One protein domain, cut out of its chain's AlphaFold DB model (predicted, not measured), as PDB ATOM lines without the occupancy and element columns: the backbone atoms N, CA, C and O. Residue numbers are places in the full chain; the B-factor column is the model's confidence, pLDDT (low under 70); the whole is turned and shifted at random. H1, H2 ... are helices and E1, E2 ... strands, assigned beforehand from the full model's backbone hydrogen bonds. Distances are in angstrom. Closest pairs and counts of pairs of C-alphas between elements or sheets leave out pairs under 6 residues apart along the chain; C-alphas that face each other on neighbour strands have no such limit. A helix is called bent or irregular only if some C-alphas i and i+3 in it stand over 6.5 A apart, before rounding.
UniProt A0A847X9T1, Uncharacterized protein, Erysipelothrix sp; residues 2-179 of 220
ATOM      1  N   GLN A   2      -1.045 -42.819  29.772       73.75
ATOM      2  CA  GLN A   2      -0.729 -41.596  30.539       73.75
ATOM      3  C   GLN A   2       0.313 -40.667  29.883       73.75
ATOM      4  O   GLN A   2       0.105 -39.460  29.890       73.75
ATOM      5  N   LYS A   3       1.375 -41.204  29.254       80.25
ATOM      6  CA  LYS A   3       2.377 -40.407  28.514       80.25
ATOM      7  C   LYS A   3       1.728 -39.571  27.402       80.25
ATOM      8  O   LYS A   3       1.786 -38.349  27.454       80.25
ATOM      9  N   TYR A   4       1.077 -40.224  26.437       81.31
ATOM     10  CA  TYR A   4       0.465 -39.558  25.281       81.31
ATOM     11  C   TYR A   4      -0.674 -38.619  25.679       81.31
ATOM     12  O   TYR A   4      -0.761 -37.523  25.147       81.31
ATOM     13  N   ARG A   5      -1.480 -38.988  26.684       81.75
ATOM     14  CA  ARG A   5      -2.524 -38.100  27.209       81.75
ATOM     15  C   ARG A   5      -1.939 -36.857  27.886       81.75
ATOM     16  O   ARG A   5      -2.488 -35.773  27.742       81.75
ATOM     17  N   ARG A   6      -0.813 -36.986  28.596       84.19
ATOM     18  CA  ARG A   6      -0.115 -35.838  29.194       84.19
ATOM     19  C   ARG A   6       0.449 -34.903  28.127       84.19
ATOM     20  O   ARG A   6       0.318 -33.695  28.269       84.19
ATOM     21  N   GLU A   7       1.079 -35.441  27.085       82.56
ATOM     22  CA  GLU A   7       1.604 -34.620  25.984       82.56
ATOM     23  C   GLU A   7       0.468 -33.973  25.169       82.56
ATOM     24  O   GLU A   7       0.548 -32.787  24.862       82.56
ATOM     25  N   GLN A   8      -0.645 -34.683  24.947       83.00
ATOM     26  CA  GLN A   8      -1.859 -34.118  24.349       83.00
ATOM     27  C   GLN A   8      -2.382 -32.918  25.152       83.00
ATOM     28  O   GLN A   8      -2.625 -31.862  24.580       83.00
ATOM     29  N   LEU A   9      -2.484 -33.041  26.482       84.31
ATOM     30  CA  LEU A   9      -2.945 -31.956  27.358       84.31
ATOM     31  C   LEU A   9      -2.026 -30.726  27.328       84.31
ATOM     32  O   LEU A   9      -2.506 -29.605  27.467       84.31
ATOM     33  N   LYS A  10      -0.711 -30.910  27.142       85.19
ATOM     34  CA  LYS A  10       0.220 -29.782  26.965       85.19
ATOM     35  C   LYS A  10      -0.005 -29.053  25.642       85.19
ATOM     36  O   LYS A  10       0.194 -27.846  25.581       85.19
ATOM     37  N   TYR A  11      -0.380 -29.789  24.599       84.00
ATOM     38  CA  TYR A  11      -0.618 -29.250  23.264       84.00
ATOM     39  C   TYR A  11      -2.017 -28.637  23.100       84.00
ATOM     40  O   TYR A  11      -2.222 -27.729  22.296       84.00
ATOM     41  N   GLU A  12      -2.979 -29.092  23.897       86.75
ATOM     42  CA  GLU A  12      -4.382 -28.702  23.800       86.75
ATOM     43  C   GLU A  12      -4.647 -27.182  23.810       86.75
ATOM     44  O   GLU A  12      -5.510 -26.740  23.047       86.75
ATOM     45  N   PRO A  13      -3.923 -26.341  24.580       89.19
ATOM     46  CA  PRO A  13      -4.065 -24.894  24.477       89.19
ATOM     47  C   PRO A  13      -3.766 -24.375  23.067       89.19
ATOM     48  O   PRO A  13      -4.546 -23.583  22.547       89.19
ATOM     49  N   VAL A  14      -2.686 -24.840  22.430       87.56
ATOM     50  CA  VAL A  14      -2.299 -24.426  21.069       87.56
ATOM     51  C   VAL A  14      -3.354 -24.876  20.065       87.56
ATOM     52  O   VAL A  14      -3.842 -24.065  19.281       87.56
ATOM     53  N   TYR A  15      -3.777 -26.137  20.157       89.69
ATOM     54  CA  TYR A  15      -4.850 -26.692  19.332       89.69
ATOM     55  C   TYR A  15      -6.139 -25.857  19.408       89.69
ATOM     56  O   TYR A  15      -6.704 -25.477  18.382       89.69
ATOM     57  N   LYS A  16      -6.571 -25.495  20.624       90.94
ATOM     58  CA  LYS A  16      -7.757 -24.650  20.840       90.94
ATOM     59  C   LYS A  16      -7.592 -23.246  20.268       90.94
ATOM     60  O   LYS A  16      -8.552 -22.709  19.728       90.94
ATOM     61  N   HIS A  17      -6.401 -22.652  20.366       92.06
ATOM     62  CA  HIS A  17      -6.150 -21.343  19.761       92.06
ATOM     63  C   HIS A  17      -6.311 -21.404  18.244       92.06
ATOM     64  O   HIS A  17      -7.031 -20.578  17.698       92.06
ATOM     65  N   VAL A  18      -5.717 -22.404  17.583       91.50
ATOM     66  CA  VAL A  18      -5.802 -22.571  16.124       91.50
ATOM     67  C   VAL A  18      -7.243 -22.796  15.657       91.50
ATOM     68  O   VAL A  18      -7.658 -22.193  14.670       91.50
ATOM     69  N   LEU A  19      -8.027 -23.595  16.389       89.81
ATOM     70  CA  LEU A  19      -9.450 -23.805  16.099       89.81
ATOM     71  C   LEU A  19     -10.308 -22.544  16.256       89.81
ATOM     72  O   LEU A  19     -11.312 -22.398  15.566       89.81
ATOM     73  N   ASN A  20      -9.928 -21.644  17.162       93.31
ATOM     74  CA  ASN A  20     -10.659 -20.403  17.404       93.31
ATOM     75  C   ASN A  20     -10.306 -19.291  16.406       93.31
ATOM     76  O   ASN A  20     -10.966 -18.252  16.407       93.31
ATOM     77  N   ILE A  21      -9.277 -19.474  15.567       92.25
ATOM     78  CA  ILE A  21      -8.949 -18.509  14.514       92.25
ATOM     79  C   ILE A  21     -10.108 -18.483  13.503       92.25
ATOM     80  O   ILE A  21     -10.444 -19.532  12.943       92.25
ATOM     81  N   PRO A  22     -10.710 -17.305  13.230       92.75
ATOM     82  CA  PRO A  22     -11.809 -17.183  12.281       92.75
ATOM     83  C   PRO A  22     -11.423 -17.720  10.902       92.75
ATOM     84  O   PRO A  22     -10.593 -17.152  10.189       92.75
ATOM     85  N   SER A  23     -12.051 -18.824  10.522       93.62
ATOM     86  CA  SER A  23     -11.764 -19.552   9.296       93.62
ATOM     87  C   SER A  23     -13.046 -20.077   8.670       93.62
ATOM     88  O   SER A  23     -14.095 -20.155   9.312       93.62
ATOM     89  N   GLU A  24     -12.968 -20.389   7.385       93.31
ATOM     90  CA  GLU A  24     -14.064 -20.970   6.622       93.31
ATOM     91  C   GLU A  24     -13.541 -22.110   5.743       93.31
ATOM     92  O   GLU A  24     -12.388 -22.057   5.292       93.31
ATOM     93  N   PRO A  25     -14.361 -23.145   5.497       92.69
ATOM     94  CA  PRO A  25     -13.999 -24.179   4.548       92.69
ATOM     95  C   PRO A  25     -13.892 -23.581   3.140       92.69
ATOM     96  O   PRO A  25     -14.605 -22.639   2.784       92.69
ATOM     97  N   TYR A  26     -13.017 -24.146   2.319       90.44
ATOM     98  CA  TYR A  26     -12.921 -23.824   0.900       90.44
ATOM     99  C   TYR A  26     -12.923 -25.098   0.058       90.44
ATOM    100  O   TYR A  26     -12.599 -26.181   0.538       90.44
ATOM    101  N   VAL A  27     -13.309 -24.967  -1.209       87.56
ATOM    102  CA  VAL A  27     -13.228 -26.070  -2.169       87.56
ATOM    103  C   VAL A  27     -11.835 -26.056  -2.780       87.56
ATOM    104  O   VAL A  27     -11.422 -25.051  -3.355       87.56
ATOM    105  N   SER A  28     -11.111 -27.156  -2.605       86.50
ATOM    106  CA  SER A  28      -9.783 -27.360  -3.174       86.50
ATOM    107  C   SER A  28      -9.894 -28.191  -4.447       86.50
ATOM    108  O   SER A  28     -10.548 -29.232  -4.440       86.50
ATOM    109  N   ASP A  29      -9.220 -27.760  -5.512       87.69
ATOM    110  CA  ASP A  29      -9.114 -28.521  -6.765       87.69
ATOM    111  C   ASP A  29      -8.011 -29.599  -6.700       87.69
ATOM    112  O   ASP A  29      -7.824 -30.378  -7.637       87.69
ATOM    113  N   LYS A  30      -7.244 -29.638  -5.600       91.44
ATOM    114  CA  LYS A  30      -6.159 -30.602  -5.388       91.44
ATOM    115  C   LYS A  30      -6.715 -32.000  -5.130       91.44
ATOM    116  O   LYS A  30      -7.775 -32.172  -4.527       91.44
ATOM    117  N   LYS A  31      -5.942 -33.022  -5.510       92.50
ATOM    118  CA  LYS A  31      -6.243 -34.408  -5.132       92.50
ATOM    119  C   LYS A  31      -6.193 -34.561  -3.615       92.50
ATOM    120  O   LYS A  31      -5.362 -33.942  -2.953       92.50
ATOM    121  N   ARG A  32      -7.063 -35.402  -3.060       93.44
ATOM    122  CA  ARG A  32      -7.097 -35.668  -1.620       93.44
ATOM    123  C   ARG A  32      -6.001 -36.649  -1.223       93.44
ATOM    124  O   ARG A  32      -5.846 -37.688  -1.853       93.44
ATOM    125  N   LEU A  33      -5.280 -36.320  -0.157       95.56
ATOM    126  CA  LEU A  33      -4.319 -37.196   0.501       95.56
ATOM    127  C   LEU A  33      -4.829 -37.522   1.898       95.56
ATOM    128  O   LEU A  33      -4.916 -36.642   2.756       95.56
ATOM    129  N   TYR A  34      -5.147 -38.790   2.132       95.75
ATOM    130  CA  TYR A  34      -5.637 -39.245   3.425       95.75
ATOM    131  C   TYR A  34      -4.488 -39.687   4.322       95.75
ATOM    132  O   TYR A  34      -3.715 -40.577   3.976       95.75
ATOM    133  N   VAL A  35      -4.399 -39.106   5.514       95.75
ATOM    134  CA  VAL A  35      -3.460 -39.539   6.549       95.75
ATOM    135  C   VAL A  35      -4.201 -40.402   7.557       95.75
ATOM    136  O   VAL A  35      -5.177 -39.956   8.167       95.75
ATOM    137  N   ALA A  36      -3.730 -41.634   7.733       95.56
ATOM    138  CA  ALA A  36      -4.270 -42.584   8.695       95.56
ATOM    139  C   ALA A  36      -3.171 -43.072   9.641       95.56
ATOM    140  O   ALA A  36      -2.055 -43.382   9.220       95.56
ATOM    141  N   PHE A  37      -3.509 -43.177  10.923       95.44
ATOM    142  CA  PHE A  37      -2.647 -43.788  11.927       95.44
ATOM    143  C   PHE A  37      -3.112 -45.221  12.166       95.44
ATOM    144  O   PHE A  37      -4.293 -45.461  12.407       95.44
ATOM    145  N   ILE A  38      -2.190 -46.174  12.092       95.44
ATOM    146  CA  ILE A  38      -2.443 -47.576  12.426       95.44
ATOM    147  C   ILE A  38      -1.639 -47.942  13.678       95.44
ATOM    148  O   ILE A  38      -0.595 -47.335  13.927       95.44
ATOM    149  N   PRO A  39      -2.079 -48.919  14.485       94.25
ATOM    150  CA  PRO A  39      -1.316 -49.328  15.658       94.25
ATOM    151  C   PRO A  39       0.069 -49.850  15.265       94.25
ATOM    152  O   PRO A  39       0.245 -50.411  14.185       94.25
ATOM    153  N   ASP A  40       1.057 -49.747  16.153       92.56
ATOM    154  CA  ASP A  40       2.342 -50.434  15.942       92.56
ATOM    155  C   ASP A  40       2.305 -51.876  16.466       92.56
ATOM    156  O   ASP A  40       2.876 -52.790  15.865       92.56
ATOM    157  N   LEU A  41       1.585 -52.088  17.572       90.75
ATOM    158  CA  LEU A  41       1.474 -53.360  18.282       90.75
ATOM    159  C   LEU A  41       0.049 -53.914  18.222       90.75
ATOM    160  O   LEU A  41      -0.924 -53.164  18.173       90.75
ATOM    161  N   GLY A  42      -0.064 -55.238  18.335       89.75
ATOM    162  CA  GLY A  42      -1.343 -55.944  18.370       89.75
ATOM    163  C   GLY A  42      -2.189 -55.708  19.630       89.75
ATOM    164  O   GLY A  42      -1.959 -54.785  20.418       89.75
ATOM    165  N   LEU A  43      -3.188 -56.584  19.804       89.06
ATOM    166  CA  LEU A  43      -4.226 -56.506  20.846       89.06
ATOM    167  C   LEU A  43      -5.110 -55.252  20.739       89.06
ATOM    168  O   LEU A  43      -5.616 -54.756  21.735       89.06
ATOM    169  N   VAL A  44      -5.305 -54.747  19.517       93.25
ATOM    170  CA  VAL A  44      -6.144 -53.572  19.219       93.25
ATOM    171  C   VAL A  44      -7.080 -53.860  18.037       93.25
ATOM    172  O   VAL A  44      -7.175 -53.100  17.072       93.25
ATOM    173  N   SER A  45      -7.741 -55.021  18.075       89.88
ATOM    174  CA  SER A  45      -8.548 -55.526  16.957       89.88
ATOM    175  C   SER A  45      -9.713 -54.606  16.604       89.88
ATOM    176  O   SER A  45      -9.929 -54.370  15.422       89.88
ATOM    177  N   ALA A  46     -10.407 -54.038  17.598       92.75
ATOM    178  CA  ALA A  46     -11.506 -53.096  17.375       92.75
ATOM    179  C   ALA A  46     -11.047 -51.852  16.593       92.75
ATOM    180  O   ALA A  46     -11.636 -51.537  15.569       92.75
ATOM    181  N   TYR A  47      -9.939 -51.219  17.004       95.44
ATOM    182  CA  TYR A  47      -9.358 -50.065  16.300       95.44
ATOM    183  C   TYR A  47      -9.040 -50.399  14.844       95.44
ATOM    184  O   TYR A  47      -9.496 -49.720  13.931       95.44
ATOM    185  N   SER A  48      -8.262 -51.466  14.634       94.50
ATOM    186  CA  SER A  48      -7.813 -51.841  13.292       94.50
ATOM    187  C   SER A  48      -9.005 -52.176  12.407       94.50
ATOM    188  O   SER A  48      -9.097 -51.685  11.289       94.50
ATOM    189  N   ARG A  49      -9.934 -52.990  12.915       94.19
ATOM    190  CA  ARG A  49     -11.112 -53.434  12.178       94.19
ATOM    191  C   ARG A  49     -11.981 -52.259  11.747       94.19
ATOM    192  O   ARG A  49     -12.256 -52.167  10.556       94.19
ATOM    193  N   THR A  50     -12.363 -51.369  12.665       96.06
ATOM    194  CA  THR A  50     -13.207 -50.226  12.302       96.06
ATOM    195  C   THR A  50     -12.495 -49.321  11.300       96.06
ATOM    196  O   THR A  50     -13.114 -48.890  10.337       96.06
ATOM    197  N   LEU A  51     -11.183 -49.095  11.448       95.56
ATOM    198  CA  LEU A  51     -10.415 -48.309  10.481       95.56
ATOM    199  C   LEU A  51     -10.443 -48.933   9.078       95.56
ATOM    200  O   LEU A  51     -10.682 -48.230   8.098       95.56
ATOM    201  N   TYR A  52     -10.224 -50.249   8.970       92.88
ATOM    202  CA  TYR A  52     -10.330 -50.958   7.691       92.88
ATOM    203  C   TYR A  52     -11.744 -50.869   7.110       92.88
ATOM    204  O   TYR A  52     -11.885 -50.643   5.910       92.88
ATOM    205  N   GLU A  53     -12.780 -51.027   7.937       93.38
ATOM    206  CA  GLU A  53     -14.178 -50.901   7.514       93.38
ATOM    207  C   GLU A  53     -14.453 -49.488   6.970       93.38
ATOM    208  O   GLU A  53     -14.946 -49.367   5.848       93.38
ATOM    209  N   THR A  54     -14.029 -48.432   7.672       94.44
ATOM    210  CA  THR A  54     -14.144 -47.038   7.213       94.44
ATOM    211  C   THR A  54     -13.409 -46.806   5.891       94.44
ATOM    212  O   THR A  54     -13.995 -46.278   4.950       94.44
ATOM    213  N   ILE A  55     -12.150 -47.243   5.774       93.25
ATOM    214  CA  ILE A  55     -11.351 -47.062   4.550       93.25
ATOM    215  C   ILE A  55     -11.955 -47.845   3.376       93.25
ATOM    216  O   ILE A  55     -11.975 -47.360   2.248       93.25
ATOM    217  N   SER A  56     -12.496 -49.042   3.617       90.38
ATOM    218  CA  SER A  56     -13.069 -49.880   2.554       90.38
ATOM    219  C   SER A  56     -14.267 -49.238   1.844       90.38
ATOM    220  O   SER A  56     -14.483 -49.496   0.656       90.38
ATOM    221  N   GLN A  57     -15.004 -48.371   2.545       90.88
ATOM    222  CA  GLN A  57     -16.169 -47.646   2.028       90.88
ATOM    223  C   GLN A  57     -15.797 -46.433   1.164       90.88
ATOM    224  O   GLN A  57     -16.652 -45.893   0.471       90.88
ATOM    225  N   MET A  58     -14.534 -46.003   1.185       90.38
ATOM    226  CA  MET A  58     -14.046 -44.843   0.438       90.38
ATOM    227  C   MET A  58     -13.511 -45.251  -0.939       90.38
ATOM    228  O   MET A  58     -13.029 -46.371  -1.102       90.38
ATOM    229  N   GLU A  59     -13.558 -44.355  -1.921       87.94
ATOM    230  CA  GLU A  59     -13.064 -44.565  -3.295       87.94
ATOM    231  C   GLU A  59     -11.896 -43.613  -3.609       87.94
ATOM    232  O   GLU A  59     -11.716 -42.623  -2.903       87.94
ATOM    233  N   ASP A  60     -11.087 -43.939  -4.627       84.19
ATOM    234  CA  ASP A  60      -9.924 -43.154  -5.087       84.19
ATOM    235  C   ASP A  60      -8.968 -42.712  -3.963       84.19
ATOM    236  O   ASP A  60      -8.748 -41.529  -3.693       84.19
ATOM    237  N   LEU A  61      -8.394 -43.698  -3.272       92.38
ATOM    238  CA  LEU A  61      -7.624 -43.488  -2.052       92.38
ATOM    239  C   LEU A  61      -6.131 -43.305  -2.331       92.38
ATOM    240  O   LEU A  61      -5.413 -44.286  -2.504       92.38
ATOM    241  N   THR A  62      -5.640 -42.070  -2.253       95.25
ATOM    242  CA  THR A  62      -4.208 -41.794  -2.060       95.25
ATOM    243  C   THR A  62      -3.943 -41.565  -0.576       95.25
ATOM    244  O   THR A  62      -4.582 -40.711   0.046       95.25
ATOM    245  N   MET A  63      -3.040 -42.346   0.024       94.81
ATOM    246  CA  MET A  63      -2.877 -42.393   1.477       94.81
ATOM    247  C   MET A  63      -1.426 -42.321   1.949       94.81
ATOM    248  O   MET A  63      -0.507 -42.846   1.325       94.81
ATOM    249  N   VAL A  64      -1.253 -41.753   3.139       94.75
ATOM    250  CA  VAL A  64      -0.058 -41.907   3.971       94.75
ATOM    251  C   VAL A  64      -0.465 -42.623   5.247       94.75
ATOM    252  O   VAL A  64      -1.390 -42.208   5.948       94.75
ATOM    253  N   ILE A  65       0.230 -43.717   5.537       94.62
ATOM    254  CA  ILE A  65      -0.109 -44.612   6.637       94.62
ATOM    255  C   ILE A  65       1.025 -44.611   7.645       94.62
ATOM    256  O   ILE A  65       2.138 -45.043   7.347       94.62
ATOM    257  N   ILE A  66       0.740 -44.137   8.851       94.75
ATOM    258  CA  ILE A  66       1.729 -44.019   9.918       94.75
ATOM    259  C   ILE A  66       1.456 -45.101  10.957       94.75
ATOM    260  O   ILE A  66       0.406 -45.105  11.596       94.75
ATOM    261  N   GLY A  67       2.408 -46.014  11.124       94.19
ATOM    262  CA  GLY A  67       2.316 -47.166  12.011       94.19
ATOM    263  C   GLY A  67       2.642 -48.477  11.298       94.19
ATOM    264  O   GLY A  67       2.741 -48.536  10.068       94.19
ATOM    265  N   THR A  68       2.827 -49.550  12.069       94.00
ATOM    266  CA  THR A  68       3.354 -50.805  11.514       94.00
ATOM    267  C   THR A  68       2.385 -51.977  11.392       94.00
ATOM    268  O   THR A  68       2.636 -52.880  10.584       94.00
ATOM    269  N   GLN A  69       1.321 -52.041  12.191       93.88
ATOM    270  CA  GLN A  69       0.472 -53.229  12.288       93.88
ATOM    271  C   GLN A  69      -0.483 -53.341  11.093       93.88
ATOM    272  O   GLN A  69      -1.542 -52.722  11.049       93.88
ATOM    273  N   GLY A  70      -0.146 -54.216  10.146       89.06
ATOM    274  CA  GLY A  70      -0.966 -54.439   8.953       89.06
ATOM    275  C   GLY A  70      -0.687 -53.458   7.815       89.06
ATOM    276  O   GLY A  70      -1.448 -53.438   6.859       89.06
ATOM    277  N   PHE A  71       0.420 -52.707   7.883       93.62
ATOM    278  CA  PHE A  71       0.870 -51.812   6.813       93.62
ATOM    279  C   PHE A  71       0.881 -52.497   5.433       93.62
ATOM    280  O   PHE A  71       0.331 -51.959   4.476       93.62
ATOM    281  N   GLU A  72       1.420 -53.719   5.352       92.50
ATOM    282  CA  GLU A  72       1.508 -54.470   4.090       92.50
ATOM    283  C   GLU A  72       0.137 -54.708   3.446       92.50
ATOM    284  O   GLU A  72       0.001 -54.595   2.235       92.50
ATOM    285  N   LYS A  73      -0.918 -54.916   4.245       90.88
ATOM    286  CA  LYS A  73      -2.277 -55.115   3.714       90.88
ATOM    287  C   LYS A  73      -2.791 -53.892   2.965       90.88
ATOM    288  O   LYS A  73      -3.550 -54.031   2.011       90.88
ATOM    289  N   PHE A  74      -2.411 -52.700   3.418       91.19
ATOM    290  CA  PHE A  74      -2.747 -51.471   2.716       91.19
ATOM    291  C   PHE A  74      -1.875 -51.286   1.476       91.19
ATOM    292  O   PHE A  74      -2.395 -50.886   0.442       91.19
ATOM    293  N   LYS A  75      -0.578 -51.612   1.560       91.12
ATOM    294  CA  LYS A  75       0.362 -51.468   0.442       91.12
ATOM    295  C   LYS A  75       0.062 -52.418  -0.723       91.12
ATOM    296  O   LYS A  75       0.245 -52.041  -1.872       91.12
ATOM    297  N   GLU A  76      -0.401 -53.627  -0.424       90.88
ATOM    298  CA  GLU A  76      -0.785 -54.646  -1.411       90.88
ATOM    299  C   GLU A  76      -2.198 -54.428  -1.984       90.88
ATOM    300  O   GLU A  76      -2.599 -55.103  -2.934       90.88
ATOM    301  N   SER A  77      -2.977 -53.498  -1.420       87.88
ATOM    302  CA  SER A  77      -4.339 -53.218  -1.874       87.88
ATOM    303  C   SER A  77      -4.344 -52.557  -3.249       87.88
ATOM    304  O   SER A  77      -3.734 -51.514  -3.452       87.88
ATOM    305  N   GLN A  78      -5.134 -53.091  -4.182       85.44
ATOM    306  CA  GLN A  78      -5.320 -52.471  -5.502       85.44
ATOM    307  C   GLN A  78      -6.134 -51.167  -5.459       85.44
ATOM    308  O   GLN A  78      -6.135 -50.420  -6.432       85.44
ATOM    309  N   LYS A  79      -6.846 -50.903  -4.355       88.75
ATOM    310  CA  LYS A  79      -7.714 -49.723  -4.195       88.75
ATOM    311  C   LYS A  79      -6.980 -48.518  -3.593       88.75
ATOM    312  O   LYS A  79      -7.512 -47.414  -3.630       88.75
ATOM    313  N   ILE A  80      -5.814 -48.736  -2.981       92.50
ATOM    314  CA  ILE A  80      -5.140 -47.746  -2.135       92.50
ATOM    315  C   ILE A  80      -3.743 -47.480  -2.682       92.50
ATOM    316  O   ILE A  80      -2.886 -48.358  -2.676       92.50
ATOM    317  N   ASP A  81      -3.495 -46.243  -3.092       94.00
ATOM    318  CA  ASP A  81      -2.167 -45.758  -3.445       94.00
ATOM    319  C   ASP A  81      -1.456 -45.234  -2.189       94.00
ATOM    320  O   ASP A  81      -1.679 -44.106  -1.740       94.00
ATOM    321  N   VAL A  82      -0.648 -46.090  -1.557       93.94
ATOM    322  CA  VAL A  82       0.117 -45.738  -0.349       93.94
ATOM    323  C   VAL A  82       1.440 -45.078  -0.740       93.94
ATOM    324  O   VAL A  82       2.330 -45.747  -1.280       93.94
ATOM    325  N   LEU A  83       1.605 -43.799  -0.394       92.69
ATOM    326  CA  LEU A  83       2.744 -42.974  -0.818       92.69
ATOM    327  C   LEU A  83       4.022 -43.193  -0.001       92.69
ATOM    328  O   LEU A  83       5.122 -42.940  -0.492       92.69
ATOM    329  N   ASN A  84       3.911 -43.658   1.242       91.81
ATOM    330  CA  ASN A  84       5.062 -43.860   2.116       91.81
ATOM    331  C   ASN A  84       5.499 -45.332   2.192       91.81
ATOM    332  O   ASN A  84       4.773 -46.255   1.816       91.81
ATOM    333  N   ASN A  85       6.718 -45.546   2.688       90.56
ATOM    334  CA  ASN A  85       7.174 -46.856   3.145       90.56
ATOM    335  C   ASN A  85       6.740 -47.087   4.593       90.56
ATOM    336  O   ASN A  85       6.421 -46.141   5.318       90.56
ATOM    337  N   ARG A  86       6.788 -48.352   5.024       90.06
ATOM    338  CA  ARG A  86       6.460 -48.754   6.392       90.06
ATOM    339  C   ARG A  86       7.235 -47.905   7.398       90.06
ATOM    340  O   ARG A  86       8.464 -47.918   7.407       90.06
ATOM    341  N   MET A  87       6.509 -47.220   8.276       90.56
ATOM    342  CA  MET A  87       7.090 -46.367   9.308       90.56
ATOM    343  C   MET A  87       6.420 -46.603  10.655       90.56
ATOM    344  O   MET A  87       5.215 -46.819  10.727       90.56
ATOM    345  N   SER A  88       7.218 -46.568  11.720       90.69
ATOM    346  CA  SER A  88       6.706 -46.637  13.086       90.69
ATOM    347  C   SER A  88       5.972 -45.353  13.432       90.69
ATOM    348  O   SER A  88       6.436 -44.267  13.087       90.69
ATOM    349  N   SER A  89       4.859 -45.475  14.149       89.69
ATOM    350  CA  SER A  89       4.217 -44.310  14.754       89.69
ATOM    351  C   SER A  89       4.798 -43.980  16.138       89.69
ATOM    352  O   SER A  89       4.432 -42.974  16.739       89.69
ATOM    353  N   GLU A  90       5.728 -44.786  16.662       85.31
ATOM    354  CA  GLU A  90       6.461 -44.456  17.887       85.31
ATOM    355  C   GLU A  90       7.447 -43.304  17.669       85.31
ATOM    356  O   GLU A  90       8.247 -43.313  16.736       85.31
ATOM    357  N   ASN A  91       7.441 -42.353  18.606       74.75
ATOM    358  CA  ASN A  91       8.316 -41.176  18.622       74.75
ATOM    359  C   ASN A  91       8.165 -40.242  17.409       74.75
ATOM    360  O   ASN A  91       9.101 -39.510  17.101       74.75
ATOM    361  N   LEU A  92       6.991 -40.221  16.767       83.38
ATOM    362  CA  LEU A  92       6.669 -39.157  15.819       83.38
ATOM    363  C   LEU A  92       6.697 -37.814  16.568       83.38
ATOM    364  O   LEU A  92       6.007 -37.652  17.582       83.38
ATOM    365  N   ASP A  93       7.537 -36.890  16.109       79.38
ATOM    366  CA  ASP A  93       7.716 -35.570  16.702       79.38
ATOM    367  C   ASP A  93       7.065 -34.474  15.850       79.38
ATOM    368  O   ASP A  93       6.553 -34.711  14.753       79.38
ATOM    369  N   VAL A  94       7.057 -33.251  16.382       80.00
ATOM    370  CA  VAL A  94       6.469 -32.100  15.687       80.00
ATOM    371  C   VAL A  94       7.208 -31.841  14.373       80.00
ATOM    372  O   VAL A  94       6.556 -31.644  13.355       80.00
ATOM    373  N   GLY A  95       8.542 -31.918  14.365       86.06
ATOM    374  CA  GLY A  95       9.354 -31.646  13.176       86.06
ATOM    375  C   GLY A  95       9.014 -32.558  11.996       86.06
ATOM    376  O   GLY A  95       8.844 -32.072  10.879       86.06
ATOM    377  N   SER A  96       8.820 -33.853  12.252       87.06
ATOM    378  CA  SER A  96       8.428 -34.831  11.228       87.06
ATOM    379  C   SER A  96       7.064 -34.503  10.610       87.06
ATOM    380  O   SER A  96       6.883 -34.623   9.399       87.06
ATOM    381  N   ILE A  97       6.101 -34.056  11.424       86.44
ATOM    382  CA  ILE A  97       4.773 -33.650  10.939       86.44
ATOM    383  C   ILE A  97       4.865 -32.359  10.119       86.44
ATOM    384  O   ILE A  97       4.253 -32.271   9.057       86.44
ATOM    385  N   GLN A  98       5.649 -31.376  10.570       87.44
ATOM    386  CA  GLN A  98       5.855 -30.124   9.832       87.44
ATOM    387  C   GLN A  98       6.492 -30.367   8.466       87.44
ATOM    388  O   GLN A  98       6.063 -29.811   7.457       87.44
ATOM    389  N   GLU A  99       7.500 -31.236   8.417       89.75
ATOM    390  CA  GLU A  99       8.120 -31.650   7.165       89.75
ATOM    391  C   GLU A  99       7.134 -32.373   6.247       89.75
ATOM    392  O   GLU A  99       7.048 -32.034   5.067       89.75
ATOM    393  N   PHE A 100       6.341 -33.301   6.784       89.06
ATOM    394  CA  PHE A 100       5.302 -33.984   6.021       89.06
ATOM    395  C   PHE A 100       4.312 -33.001   5.382       89.06
ATOM    396  O   PHE A 100       4.073 -33.083   4.177       89.06
ATOM    397  N   VAL A 101       3.769 -32.057   6.161       88.38
ATOM    398  CA  VAL A 101       2.828 -31.044   5.653       88.38
ATOM    399  C   VAL A 101       3.491 -30.213   4.568       88.38
ATOM    400  O   VAL A 101       2.945 -30.097   3.476       88.38
ATOM    401  N   ARG A 102       4.693 -29.691   4.835       89.19
ATOM    402  CA  ARG A 102       5.442 -28.856   3.890       89.19
ATOM    403  C   ARG A 102       5.667 -29.550   2.546       89.19
ATOM    404  O   ARG A 102       5.593 -28.894   1.517       89.19
ATOM    405  N   LEU A 103       5.946 -30.854   2.549       90.06
ATOM    406  CA  LEU A 103       6.215 -31.614   1.326       90.06
ATOM    407  C   LEU A 103       4.960 -31.914   0.495       90.06
ATOM    408  O   LEU A 103       5.089 -32.113  -0.708       90.06
ATOM    409  N   HIS A 104       3.770 -31.956   1.104       89.50
ATOM    410  CA  HIS A 104       2.558 -32.445   0.430       89.50
ATOM    411  C   HIS A 104       1.461 -31.392   0.259       89.50
ATOM    412  O   HIS A 104       0.619 -31.551  -0.619       89.50
ATOM    413  N   VAL A 105       1.441 -30.324   1.062       87.62
ATOM    414  CA  VAL A 105       0.332 -29.350   1.075       87.62
ATOM    415  C   VAL A 105       0.182 -28.592  -0.247       87.62
ATOM    416  O   VAL A 105      -0.916 -28.148  -0.582       87.62
ATOM    417  N   ASP A 106       1.252 -28.464  -1.034       86.94
ATOM    418  CA  ASP A 106       1.210 -27.810  -2.345       86.94
ATOM    419  C   ASP A 106       0.540 -28.683  -3.415       86.94
ATOM    420  O   ASP A 106      -0.215 -28.162  -4.236       86.94
ATOM    421  N   GLU A 107       0.738 -29.999  -3.363       90.19
ATOM    422  CA  GLU A 107       0.224 -30.952  -4.356       90.19
ATOM    423  C   GLU A 107      -1.130 -31.556  -3.951       90.19
ATOM    424  O   GLU A 107      -1.987 -31.805  -4.803       90.19
ATOM    425  N   TYR A 108      -1.361 -31.733  -2.648       93.25
ATOM    426  CA  TYR A 108      -2.506 -32.460  -2.115       93.25
ATOM    427  C   TYR A 108      -3.351 -31.632  -1.149       93.25
ATOM    428  O   TYR A 108      -2.858 -30.820  -0.367       93.25
ATOM    429  N   GLN A 109      -4.652 -31.915  -1.149       92.69
ATOM    430  CA  GLN A 109      -5.555 -31.545  -0.072       92.69
ATOM    431  C   GLN A 109      -5.457 -32.592   1.039       92.69
ATOM    432  O   GLN A 109      -5.872 -33.736   0.854       92.69
ATOM    433  N   ILE A 110      -4.927 -32.211   2.199       94.25
ATOM    434  CA  ILE A 110      -4.780 -33.135   3.325       94.25
ATOM    435  C   ILE A 110      -6.155 -33.399   3.951       94.25
ATOM    436  O   ILE A 110      -6.894 -32.480   4.314       94.25
ATOM    437  N   CYS A 111      -6.478 -34.675   4.109       94.75
ATOM    438  CA  CYS A 111      -7.599 -35.163   4.897       94.75
ATOM    439  C   CYS A 111      -7.052 -36.114   5.964       94.75
ATOM    440  O   CYS A 111      -6.143 -36.896   5.697       94.75
ATOM    441  N   THR A 112      -7.578 -36.079   7.182       95.75
ATOM    442  CA  THR A 112      -7.089 -36.952   8.261       95.75
ATOM    443  C   THR A 112      -8.198 -37.832   8.781       95.75
ATOM    444  O   THR A 112      -9.290 -37.352   9.066       95.75
ATOM    445  N   ILE A 113      -7.907 -39.120   8.920       96.38
ATOM    446  CA  ILE A 113      -8.836 -40.084   9.494       96.38
ATOM    447  C   ILE A 113      -8.598 -40.097  11.007       96.38
ATOM    448  O   ILE A 113      -7.559 -40.563  11.477       96.38
ATOM    449  N   LEU A 114      -9.531 -39.524  11.768       95.50
ATOM    450  CA  LEU A 114      -9.436 -39.382  13.220       95.50
ATOM    451  C   LEU A 114     -10.286 -40.437  13.926       95.50
ATOM    452  O   LEU A 114     -11.470 -40.557  13.615       95.50
ATOM    453  N   PRO A 115      -9.729 -41.145  14.920       96.06
ATOM    454  CA  PRO A 115     -10.521 -42.003  15.778       96.06
ATOM    455  C   PRO A 115     -11.313 -41.199  16.810       96.06
ATOM    456  O   PRO A 115     -10.811 -40.237  17.394       96.06
ATOM    457  N   GLU A 116     -12.509 -41.685  17.109       94.31
ATOM    458  CA  GLU A 116     -13.357 -41.225  18.197       94.31
ATOM    459  C   GLU A 116     -13.766 -42.425  19.054       94.31
ATOM    460  O   GLU A 116     -14.368 -43.386  18.575       94.31
ATOM    461  N   VAL A 117     -13.394 -42.397  20.334       91.19
ATOM    462  CA  VAL A 117     -13.766 -43.447  21.289       91.19
ATOM    463  C   VAL A 117     -15.087 -43.066  21.938       91.19
ATOM    464  O   VAL A 117     -15.174 -42.036  22.607       91.19
ATOM    465  N   ASN A 118     -16.099 -43.913  21.779       90.06
ATOM    466  CA  ASN A 118     -17.411 -43.667  22.359       90.06
ATOM    467  C   ASN A 118     -17.446 -44.042  23.862       90.06
ATOM    468  O   ASN A 118     -16.620 -44.830  24.337       90.06
ATOM    469  N   PRO A 119     -18.415 -43.519  24.641       84.50
ATOM    470  CA  PRO A 119     -18.524 -43.823  26.072       84.50
ATOM    471  C   PRO A 119     -18.744 -45.309  26.393       84.50
ATOM    472  O   PRO A 119     -18.429 -45.744  27.497       84.50
ATOM    473  N   ALA A 120     -19.259 -46.089  25.439       85.50
ATOM    474  CA  ALA A 120     -19.475 -47.529  25.573       85.50
ATOM    475  C   ALA A 120     -18.202 -48.366  25.319       85.50
ATOM    476  O   ALA A 120     -18.255 -49.595  25.357       85.50
ATOM    477  N   GLY A 121     -17.055 -47.730  25.049       82.88
ATOM    478  CA  GLY A 121     -15.782 -48.411  24.798       82.88
ATOM    479  C   GLY A 121     -15.620 -48.953  23.373       82.88
ATOM    480  O   GLY A 121     -14.719 -49.752  23.124       82.88
ATOM    481  N   GLY A 122     -16.483 -48.538  22.447       89.88
ATOM    482  CA  GLY A 122     -16.308 -48.698  21.008       89.88
ATOM    483  C   GLY A 122     -15.483 -47.565  20.397       89.88
ATOM    484  O   GLY A 122     -15.145 -46.583  21.059       89.88
ATOM    485  N   ILE A 123     -15.153 -47.715  19.118       95.50
ATOM    486  CA  ILE A 123     -14.373 -46.744  18.353       95.50
ATOM    487  C   ILE A 123     -14.972 -46.576  16.965       95.50
ATOM    488  O   ILE A 123     -15.345 -47.567  16.338       95.50
ATOM    489  N   GLU A 124     -15.025 -45.333  16.511       95.81
ATOM    490  CA  GLU A 124     -15.444 -44.916  15.174       95.81
ATOM    491  C   GLU A 124     -14.354 -44.037  14.554       95.81
ATOM    492  O   GLU A 124     -13.455 -43.566  15.256       95.81
ATOM    493  N   PHE A 125     -14.396 -43.844  13.236       96.44
ATOM    494  CA  PHE A 125     -13.436 -43.003  12.527       96.44
ATOM    495  C   PHE A 125     -14.151 -41.959  11.681       96.44
ATOM    496  O   PHE A 125     -14.993 -42.290  10.848       96.44
ATOM    497  N   ASN A 126     -13.746 -40.707  11.863       94.88
ATOM    498  CA  ASN A 126     -14.252 -39.559  11.129       94.88
ATOM    499  C   ASN A 126     -13.184 -39.041  10.166       94.88
ATOM    500  O   ASN A 126     -11.993 -39.037  10.480       94.88
ATOM    501  N   ILE A 127     -13.609 -38.564   8.999       94.56
ATOM    502  CA  ILE A 127     -12.717 -37.942   8.019       94.56
ATOM    503  C   ILE A 127     -12.764 -36.433   8.231       94.56
ATOM    504  O   ILE A 127     -13.787 -35.793   7.996       94.56
ATOM    505  N   LEU A 128     -11.642 -35.862   8.653       93.56
ATOM    506  CA  LEU A 128     -11.465 -34.424   8.778       93.56
ATOM    507  C   LEU A 128     -10.839 -33.871   7.496       93.56
ATOM    508  O   LEU A 128      -9.656 -34.096   7.236       93.56
ATOM    509  N   ASP A 129     -11.622 -33.134   6.709       92.56
ATOM    510  CA  ASP A 129     -11.098 -32.351   5.590       92.56
ATOM    511  C   ASP A 129     -10.416 -31.086   6.133       92.56
ATOM    512  O   ASP A 129     -11.030 -30.298   6.856       92.56
ATOM    513  N   GLN A 130      -9.132 -30.901   5.821       91.50
ATOM    514  CA  GLN A 130      -8.355 -29.763   6.308       91.50
ATOM    515  C   GLN A 130      -8.399 -28.552   5.364       91.50
ATOM    516  O   GLN A 130      -7.580 -27.644   5.496       91.50
ATOM    517  N   ALA A 131      -9.327 -28.518   4.403       91.50
ATOM    518  CA  ALA A 131      -9.495 -27.416   3.457       91.50
ATOM    519  C   ALA A 131     -10.107 -26.171   4.127       91.50
ATOM    520  O   ALA A 131     -11.230 -25.772   3.827       91.50
ATOM    521  N   PHE A 132      -9.367 -25.540   5.038       92.88
ATOM    522  CA  PHE A 132      -9.760 -24.307   5.719       92.88
ATOM    523  C   PHE A 132      -8.869 -23.145   5.305       92.88
ATOM    524  O   PHE A 132      -7.677 -23.305   5.065       92.88
ATOM    525  N   LYS A 133      -9.449 -21.954   5.209       92.94
ATOM    526  CA  LYS A 133      -8.731 -20.704   4.945       92.94
ATOM    527  C   LYS A 133      -9.158 -19.647   5.955       92.94
ATOM    528  O   LYS A 133     -10.249 -19.735   6.521       92.94
ATOM    529  N   LEU A 134      -8.324 -18.637   6.167       93.62
ATOM    530  CA  LEU A 134      -8.676 -17.498   7.004       93.62
ATOM    531  C   LEU A 134      -9.914 -16.809   6.446       93.62
ATOM    532  O   LEU A 134      -9.957 -16.436   5.268       93.62
ATOM    533  N   LYS A 135     -10.892 -16.561   7.315       93.31
ATOM    534  CA  LYS A 135     -12.015 -15.701   6.971       93.31
ATOM    535  C   LYS A 135     -11.484 -14.276   6.848       93.31
ATOM    536  O   LYS A 135     -10.953 -13.722   7.809       93.31
ATOM    537  N   ARG A 136     -11.587 -13.698   5.652       90.31
ATOM    538  CA  ARG A 136     -11.065 -12.355   5.391       90.31
ATOM    539  C   ARG A 136     -11.921 -11.314   6.107       90.31
ATOM    540  O   ARG A 136     -13.106 -11.181   5.807       90.31
ATOM    541  N   ASP A 137     -11.307 -10.569   7.014       91.06
ATOM    542  CA  ASP A 137     -11.895  -9.405   7.668       91.06
ATOM    543  C   ASP A 137     -11.198  -8.143   7.158       91.06
ATOM    544  O   ASP A 137     -10.006  -7.939   7.377       91.06
ATOM    545  N   TYR A 138     -11.940  -7.286   6.460       88.56
ATOM    546  CA  TYR A 138     -11.405  -6.042   5.904       88.56
ATOM    547  C   TYR A 138     -11.068  -4.993   6.977       88.56
ATOM    548  O   TYR A 138     -10.376  -4.026   6.668       88.56
ATOM    549  N   ASN A 139     -11.515  -5.185   8.222       92.19
ATOM    550  CA  ASN A 139     -11.158  -4.333   9.358       92.19
ATOM    551  C   ASN A 139      -9.890  -4.811  10.086       92.19
ATOM    552  O   ASN A 139      -9.435  -4.145  11.016       92.19
ATOM    553  N   MET A 140      -9.326  -5.955   9.691       90.12
ATOM    554  CA  MET A 140      -8.131  -6.531  10.299       90.12
ATOM    555  C   MET A 140      -6.895  -6.231   9.449       90.12
ATOM    556  O   MET A 140      -6.905  -6.363   8.224       90.12
ATOM    557  N   VAL A 141      -5.804  -5.840  10.106       90.88
ATOM    558  CA  VAL A 141      -4.505  -5.665   9.448       90.88
ATOM    559  C   VAL A 141      -3.789  -7.012   9.430       90.88
ATOM    560  O   VAL A 141      -3.589  -7.627  10.475       90.88
ATOM    561  N   TYR A 142      -3.409  -7.466   8.235       91.94
ATOM    562  CA  TYR A 142      -2.627  -8.684   8.034       91.94
ATOM    563  C   TYR A 142      -1.194  -8.303   7.680       91.94
ATOM    564  O   TYR A 142      -0.967  -7.656   6.658       91.94
ATOM    565  N   GLU A 143      -0.233  -8.729   8.493       88.88
ATOM    566  CA  GLU A 143       1.190  -8.549   8.206       88.88
ATOM    567  C   GLU A 143       1.801  -9.867   7.705       88.88
ATOM    568  O   GLU A 143       1.627 -10.895   8.364       88.88
ATOM    569  N   PRO A 144       2.530  -9.882   6.569       90.81
ATOM    570  CA  PRO A 144       2.774  -8.778   5.623       90.81
ATOM    571  C   PRO A 144       1.604  -8.471   4.659       90.81
ATOM    572  O   PRO A 144       1.507  -7.351   4.166       90.81
ATOM    573  N   ASN A 145       0.742  -9.445   4.357       93.56
ATOM    574  CA  ASN A 145      -0.518  -9.280   3.618       93.56
ATOM    575  C   ASN A 145      -1.451 -10.473   3.904       93.56
ATOM    576  O   ASN A 145      -1.044 -11.444   4.546       93.56
ATOM    577  N   TYR A 146      -2.706 -10.401   3.445       94.56
ATOM    578  CA  TYR A 146      -3.703 -11.453   3.685       94.56
ATOM    579  C   TYR A 146      -3.300 -12.786   3.049       94.56
ATOM    580  O   TYR A 146      -3.483 -13.831   3.660       94.56
ATOM    581  N   GLU A 147      -2.746 -12.761   1.840       93.75
ATOM    582  CA  GLU A 147      -2.414 -13.953   1.066       93.75
ATOM    583  C   GLU A 147      -1.341 -14.792   1.774       93.75
ATOM    584  O   GLU A 147      -1.524 -15.994   1.973       93.75
ATOM    585  N   LEU A 148      -0.268 -14.145   2.242       93.94
ATOM    586  CA  LEU A 148       0.805 -14.789   3.000       93.94
ATOM    587  C   LEU A 148       0.339 -15.228   4.391       93.94
ATOM    588  O   LEU A 148       0.679 -16.327   4.830       93.94
ATOM    589  N   ALA A 149      -0.486 -14.424   5.069       93.81
ATOM    590  CA  ALA A 149      -1.083 -14.816   6.344       93.81
ATOM    591  C   ALA A 149      -2.001 -16.041   6.191       93.81
ATOM    592  O   ALA A 149      -1.982 -16.941   7.028       93.81
ATOM    593  N   ASN A 150      -2.775 -16.107   5.105       93.62
ATOM    594  CA  ASN A 150      -3.655 -17.229   4.807       93.62
ATOM    595  C   ASN A 150      -2.869 -18.507   4.495       93.62
ATOM    596  O   ASN A 150      -3.226 -19.571   4.995       93.62
ATOM    597  N   GLN A 151      -1.789 -18.407   3.718       91.44
ATOM    598  CA  GLN A 151      -0.912 -19.544   3.442       91.44
ATOM    599  C   GLN A 151      -0.257 -20.068   4.730       91.44
ATOM    600  O   GLN A 151      -0.275 -21.271   4.991       91.44
ATOM    601  N   ALA A 152       0.254 -19.166   5.575       91.81
ATOM    602  CA  ALA A 152       0.818 -19.530   6.871       91.81
ATOM    603  C   ALA A 152      -0.232 -20.186   7.784       91.81
ATOM    604  O   ALA A 152       0.048 -21.196   8.426       91.81
ATOM    605  N   TYR A 153      -1.458 -19.654   7.808       93.19
ATOM    606  CA  TYR A 153      -2.562 -20.250   8.553       93.19
ATOM    607  C   TYR A 153      -2.894 -21.659   8.064       93.19
ATOM    608  O   TYR A 153      -3.013 -22.555   8.890       93.19
ATOM    609  N   GLN A 154      -3.014 -21.871   6.751       91.94
ATOM    610  CA  GLN A 154      -3.290 -23.190   6.172       91.94
ATOM    611  C   GLN A 154      -2.250 -24.221   6.605       91.94
ATOM    612  O   GLN A 154      -2.609 -25.309   7.055       91.94
ATOM    613  N   GLN A 155      -0.970 -23.852   6.549       91.12
ATOM    614  CA  GLN A 155       0.115 -24.708   7.008       91.12
ATOM    615  C   GLN A 155      -0.004 -25.018   8.510       91.12
ATOM    616  O   GLN A 155      -0.039 -26.186   8.894       91.12
ATOM    617  N   VAL A 156      -0.128 -23.992   9.360       91.81
ATOM    618  CA  VAL A 156      -0.238 -24.161  10.822       91.81
ATOM    619  C   VAL A 156      -1.478 -24.971  11.202       91.81
ATOM    620  O   VAL A 156      -1.414 -25.805  12.106       91.81
ATOM    621  N   TYR A 157      -2.600 -24.754  10.516       93.06
ATOM    622  CA  TYR A 157      -3.833 -25.506  10.706       93.06
ATOM    623  C   TYR A 157      -3.616 -26.985  10.391       93.06
ATOM    624  O   TYR A 157      -3.909 -27.834  11.233       93.06
ATOM    625  N   SER A 158      -3.025 -27.300   9.237       92.56
ATOM    626  CA  SER A 158      -2.741 -28.680   8.848       92.56
ATOM    627  C   SER A 158      -1.759 -29.388   9.781       92.56
ATOM    628  O   SER A 158      -2.024 -30.512  10.212       92.56
ATOM    629  N   GLU A 159      -0.666 -28.722  10.161       92.50
ATOM    630  CA  GLU A 159       0.297 -29.230  11.149       92.50
ATOM    631  C   GLU A 159      -0.394 -29.540  12.480       92.50
ATOM    632  O   GLU A 159      -0.199 -30.604  13.075       92.50
ATOM    633  N   THR A 160      -1.262 -28.627  12.916       92.50
ATOM    634  CA  THR A 160      -1.991 -28.733  14.177       92.50
ATOM    635  C   THR A 160      -3.003 -29.872  14.172       92.50
ATOM    636  O   THR A 160      -3.083 -30.638  15.138       92.50
ATOM    637  N   MET A 161      -3.746 -30.030  13.076       93.19
ATOM    638  CA  MET A 161      -4.719 -31.110  12.921       93.19
ATOM    639  C   MET A 161      -4.047 -32.479  12.854       93.19
ATOM    640  O   MET A 161      -4.514 -33.410  13.511       93.19
ATOM    641  N   LEU A 162      -2.926 -32.609  12.139       93.56
ATOM    642  CA  LEU A 162      -2.172 -33.863  12.084       93.56
ATOM    643  C   LEU A 162      -1.544 -34.228  13.429       93.56
ATOM    644  O   LEU A 162      -1.610 -35.387  13.839       93.56
ATOM    645  N   LEU A 163      -0.975 -33.256  14.146       92.06
ATOM    646  CA  LEU A 163      -0.408 -33.496  15.471       92.06
ATOM    647  C   LEU A 163      -1.490 -33.893  16.483       92.06
ATOM    648  O   LEU A 163      -1.293 -34.819  17.272       92.06
ATOM    649  N   ASN A 164      -2.659 -33.248  16.434       92.12
ATOM    650  CA  ASN A 164      -3.803 -33.666  17.236       92.12
ATOM    651  C   ASN A 164      -4.249 -35.089  16.871       92.12
ATOM    652  O   ASN A 164      -4.413 -35.923  17.760       92.12
ATOM    653  N   ALA A 165      -4.384 -35.394  15.580       93.44
ATOM    654  CA  ALA A 165      -4.768 -36.719  15.109       93.44
ATOM    655  C   ALA A 165      -3.788 -37.807  15.559       93.44
ATOM    656  O   ALA A 165      -4.227 -38.880  15.968       93.44
ATOM    657  N   TYR A 166      -2.484 -37.523  15.563       93.81
ATOM    658  CA  TYR A 166      -1.466 -38.420  16.102       93.81
ATOM    659  C   TYR A 166      -1.711 -38.728  17.585       93.81
ATOM    660  O   TYR A 166      -1.806 -39.897  17.974       93.81
ATOM    661  N   TYR A 167      -1.873 -37.698  18.423       92.00
ATOM    662  CA  TYR A 167      -2.112 -37.894  19.854       92.00
ATOM    663  C   TYR A 167      -3.439 -38.601  20.136       92.00
ATOM    664  O   TYR A 167      -3.468 -39.543  20.931       92.00
ATOM    665  N   VAL A 168      -4.522 -38.189  19.470       92.69
ATOM    666  CA  VAL A 168      -5.846 -38.818  19.583       92.69
ATOM    667  C   VAL A 168      -5.776 -40.281  19.148       92.69
ATOM    668  O   VAL A 168      -6.303 -41.147  19.846       92.69
ATOM    669  N   SER A 169      -5.054 -40.586  18.069       94.44
ATOM    670  CA  SER A 169      -4.853 -41.958  17.596       94.44
ATOM    671  C   SER A 169      -4.079 -42.803  18.591       94.44
ATOM    672  O   SER A 169      -4.555 -43.876  18.956       94.44
ATOM    673  N   LYS A 170      -2.963 -42.300  19.129       93.06
ATOM    674  CA  LYS A 170      -2.199 -43.007  20.166       93.06
ATOM    675  C   LYS A 170      -3.030 -43.233  21.427       93.06
ATOM    676  O   LYS A 170      -3.045 -44.337  21.969       93.06
ATOM    677  N   VAL A 171      -3.756 -42.228  21.914       92.00
ATOM    678  CA  VAL A 171      -4.622 -42.387  23.096       92.00
ATOM    679  C   VAL A 171      -5.731 -43.413  22.837       92.00
ATOM    680  O   VAL A 171      -5.963 -44.275  23.692       92.00
ATOM    681  N   SER A 172      -6.363 -43.368  21.665       94.06
ATOM    682  CA  SER A 172      -7.415 -44.308  21.258       94.06
ATOM    683  C   SER A 172      -6.882 -45.733  21.121       94.06
ATOM    684  O   SER A 172      -7.488 -46.660  21.653       94.06
ATOM    685  N   GLU A 173      -5.703 -45.913  20.523       93.75
ATOM    686  CA  GLU A 173      -5.007 -47.199  20.407       93.75
ATOM    687  C   GLU A 173      -4.797 -47.844  21.784       93.75
ATOM    688  O   GLU A 173      -5.199 -48.985  22.017       93.75
ATOM    689  N   TYR A 174      -4.217 -47.110  22.742       92.25
ATOM    690  CA  TYR A 174      -4.019 -47.655  24.087       92.25
ATOM    691  C   TYR A 174      -5.335 -47.911  24.826       92.25
ATOM    692  O   TYR A 174      -5.398 -48.838  25.633       92.25
ATOM    693  N   THR A 175      -6.359 -47.089  24.596       92.38
ATOM    694  CA  THR A 175      -7.675 -47.271  25.222       92.38
ATOM    695  C   THR A 175      -8.327 -48.550  24.712       92.38
ATOM    696  O   THR A 175      -8.726 -49.387  25.515       92.38
ATOM    697  N   MET A 176      -8.332 -48.759  23.395       94.25
ATOM    698  CA  MET A 176      -8.846 -49.981  22.776       94.25
ATOM    699  C   MET A 176      -8.041 -51.216  23.177       94.25
ATOM    700  O   MET A 176      -8.627 -52.271  23.405       94.25
ATOM    701  N   ARG A 177      -6.719 -51.089  23.341       93.12
ATOM    702  CA  ARG A 177      -5.888 -52.178  23.870       93.12
ATOM    703  C   ARG A 177      -6.288 -52.567  25.289       93.12
ATOM    704  O   ARG A 177      -6.368 -53.752  25.594       93.12
ATOM    705  N   ARG A 178      -6.564 -51.578  26.147       91.81
ATOM    706  CA  ARG A 178      -7.023 -51.824  27.518       91.81
ATOM    707  C   ARG A 178      -8.379 -52.524  27.527       91.81
ATOM    708  O   ARG A 178      -8.500 -53.545  28.183       91.81
ATOM    709  N   VAL A 179      -9.341 -52.039  26.739       91.88
ATOM    710  CA  VAL A 179     -10.670 -52.664  26.603       91.88
ATOM    711  C   VAL A 179     -10.560 -54.105  26.095       91.88
ATOM    712  O   VAL A 179     -11.254 -54.990  26.586       91.88
TER     713      VAL A 179
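Overview. This is residues 2 to 179 of the 220 residues of an uncharacterized protein of Erysipelothrix sp (UniProt A0A847X9T1). A strongly twisted sheet of five strands has the long helix H5 packed on one face and H2 on the other, with the sheet curled round H2; H5 reaches past the sheet, and there E7 of a small sheet, E1 and E7, packs on it. The bent helix H1 and helix H4 also pack on H5. The 178 printed residues include five named helices and seven named strands, in the order H1 E1 E2 H2 E3 H3 E4 H4 E5 E6 E7 H5, a mixed class of helices and strands. The large sheet, order E4 E3 E2 E5 E6, is mixed, and the small one antiparallel. The whole is compact, with a radius of gyration of the C-alphas of 16.8 A and spans of 53 by 37 by 28 A.

Along the chain. In the large sheet E4 is residues 80 to 82, E3 61 to 66, E2 31 to 37 with 19.8 A, E5 108 to 117 with 28.2 A and E6 123 to 129 with 19.5 A. E1 is residues 23 to 25 and E7 132 to 134. H5, residues 146 to 179, measures 47.7 A, from C-alpha 146 at (-3.703, -11.453, 3.685) to C-alpha 179 at (-10.670, -52.664, 26.603). H2 is residues 45 to 56, H3 71 to 75 and H4 94 to 104. H1, residues 2 to 20, was assigned as one helix by its hydrogen bonds but is bent, with C-alphas 10 and 13 7.0 A apart; its arms are H1a, 2 to 10, and H1b, 13 to 20. C-alpha 2 is at (-0.729, -41.596, 30.539).

Arrangement. E2 and E5 are parallel, with N 33 and O 109 at 2.8 A; E3 and E2 likewise, with N 34 and O 62 at 2.9 A; E4 and E3 too, with N 63 and O 81 at 2.8 A. The hairpin E5 and E6 is antiparallel, with N 114 and O 126 at 2.8 A. E2, H2, E3 and E3, H3, E4 are strand-helix-strand units, parallel neighbour strands with a helix between; E4, H4, E5 is a split one, with E3 and E2 between its strands; the three crossovers are right-handed. H2 and H5 on opposite faces give three layers. H5 runs along the strands over E5, at 26 degrees on the local plane and a height over the sheet of 8.5 A. H3 only grazes the sheet; H4 is only just on it, with 5 pairs of C-alphas within 10 A. The hub H5 touches H1a at a shallow tilt of 24 degrees, closest C-alphas Gln 8 and Tyr 167 at 5.9 A, and H4 at a steep 58 degrees, Gln 98 and Glu 159 at 5.8 A. E6 runs on into E7 at 49 degrees; E7 pairs with E1, N 24 and O 133 at 2.9 A. In H1a, H1b, H2, H3, H4 and H5 every O i to N i+4 pair is within hydrogen-bond range.

Size, cuts and confidence. The C-alphas farthest apart, Leu 43 and Asn 139, are 53.9 A apart. The printed part has no cut; the links E4 to H4 and E7 to H5 are long, 11 residues each. Mean pLDDT of the printed part is 91.0, and no printed residue is under 70.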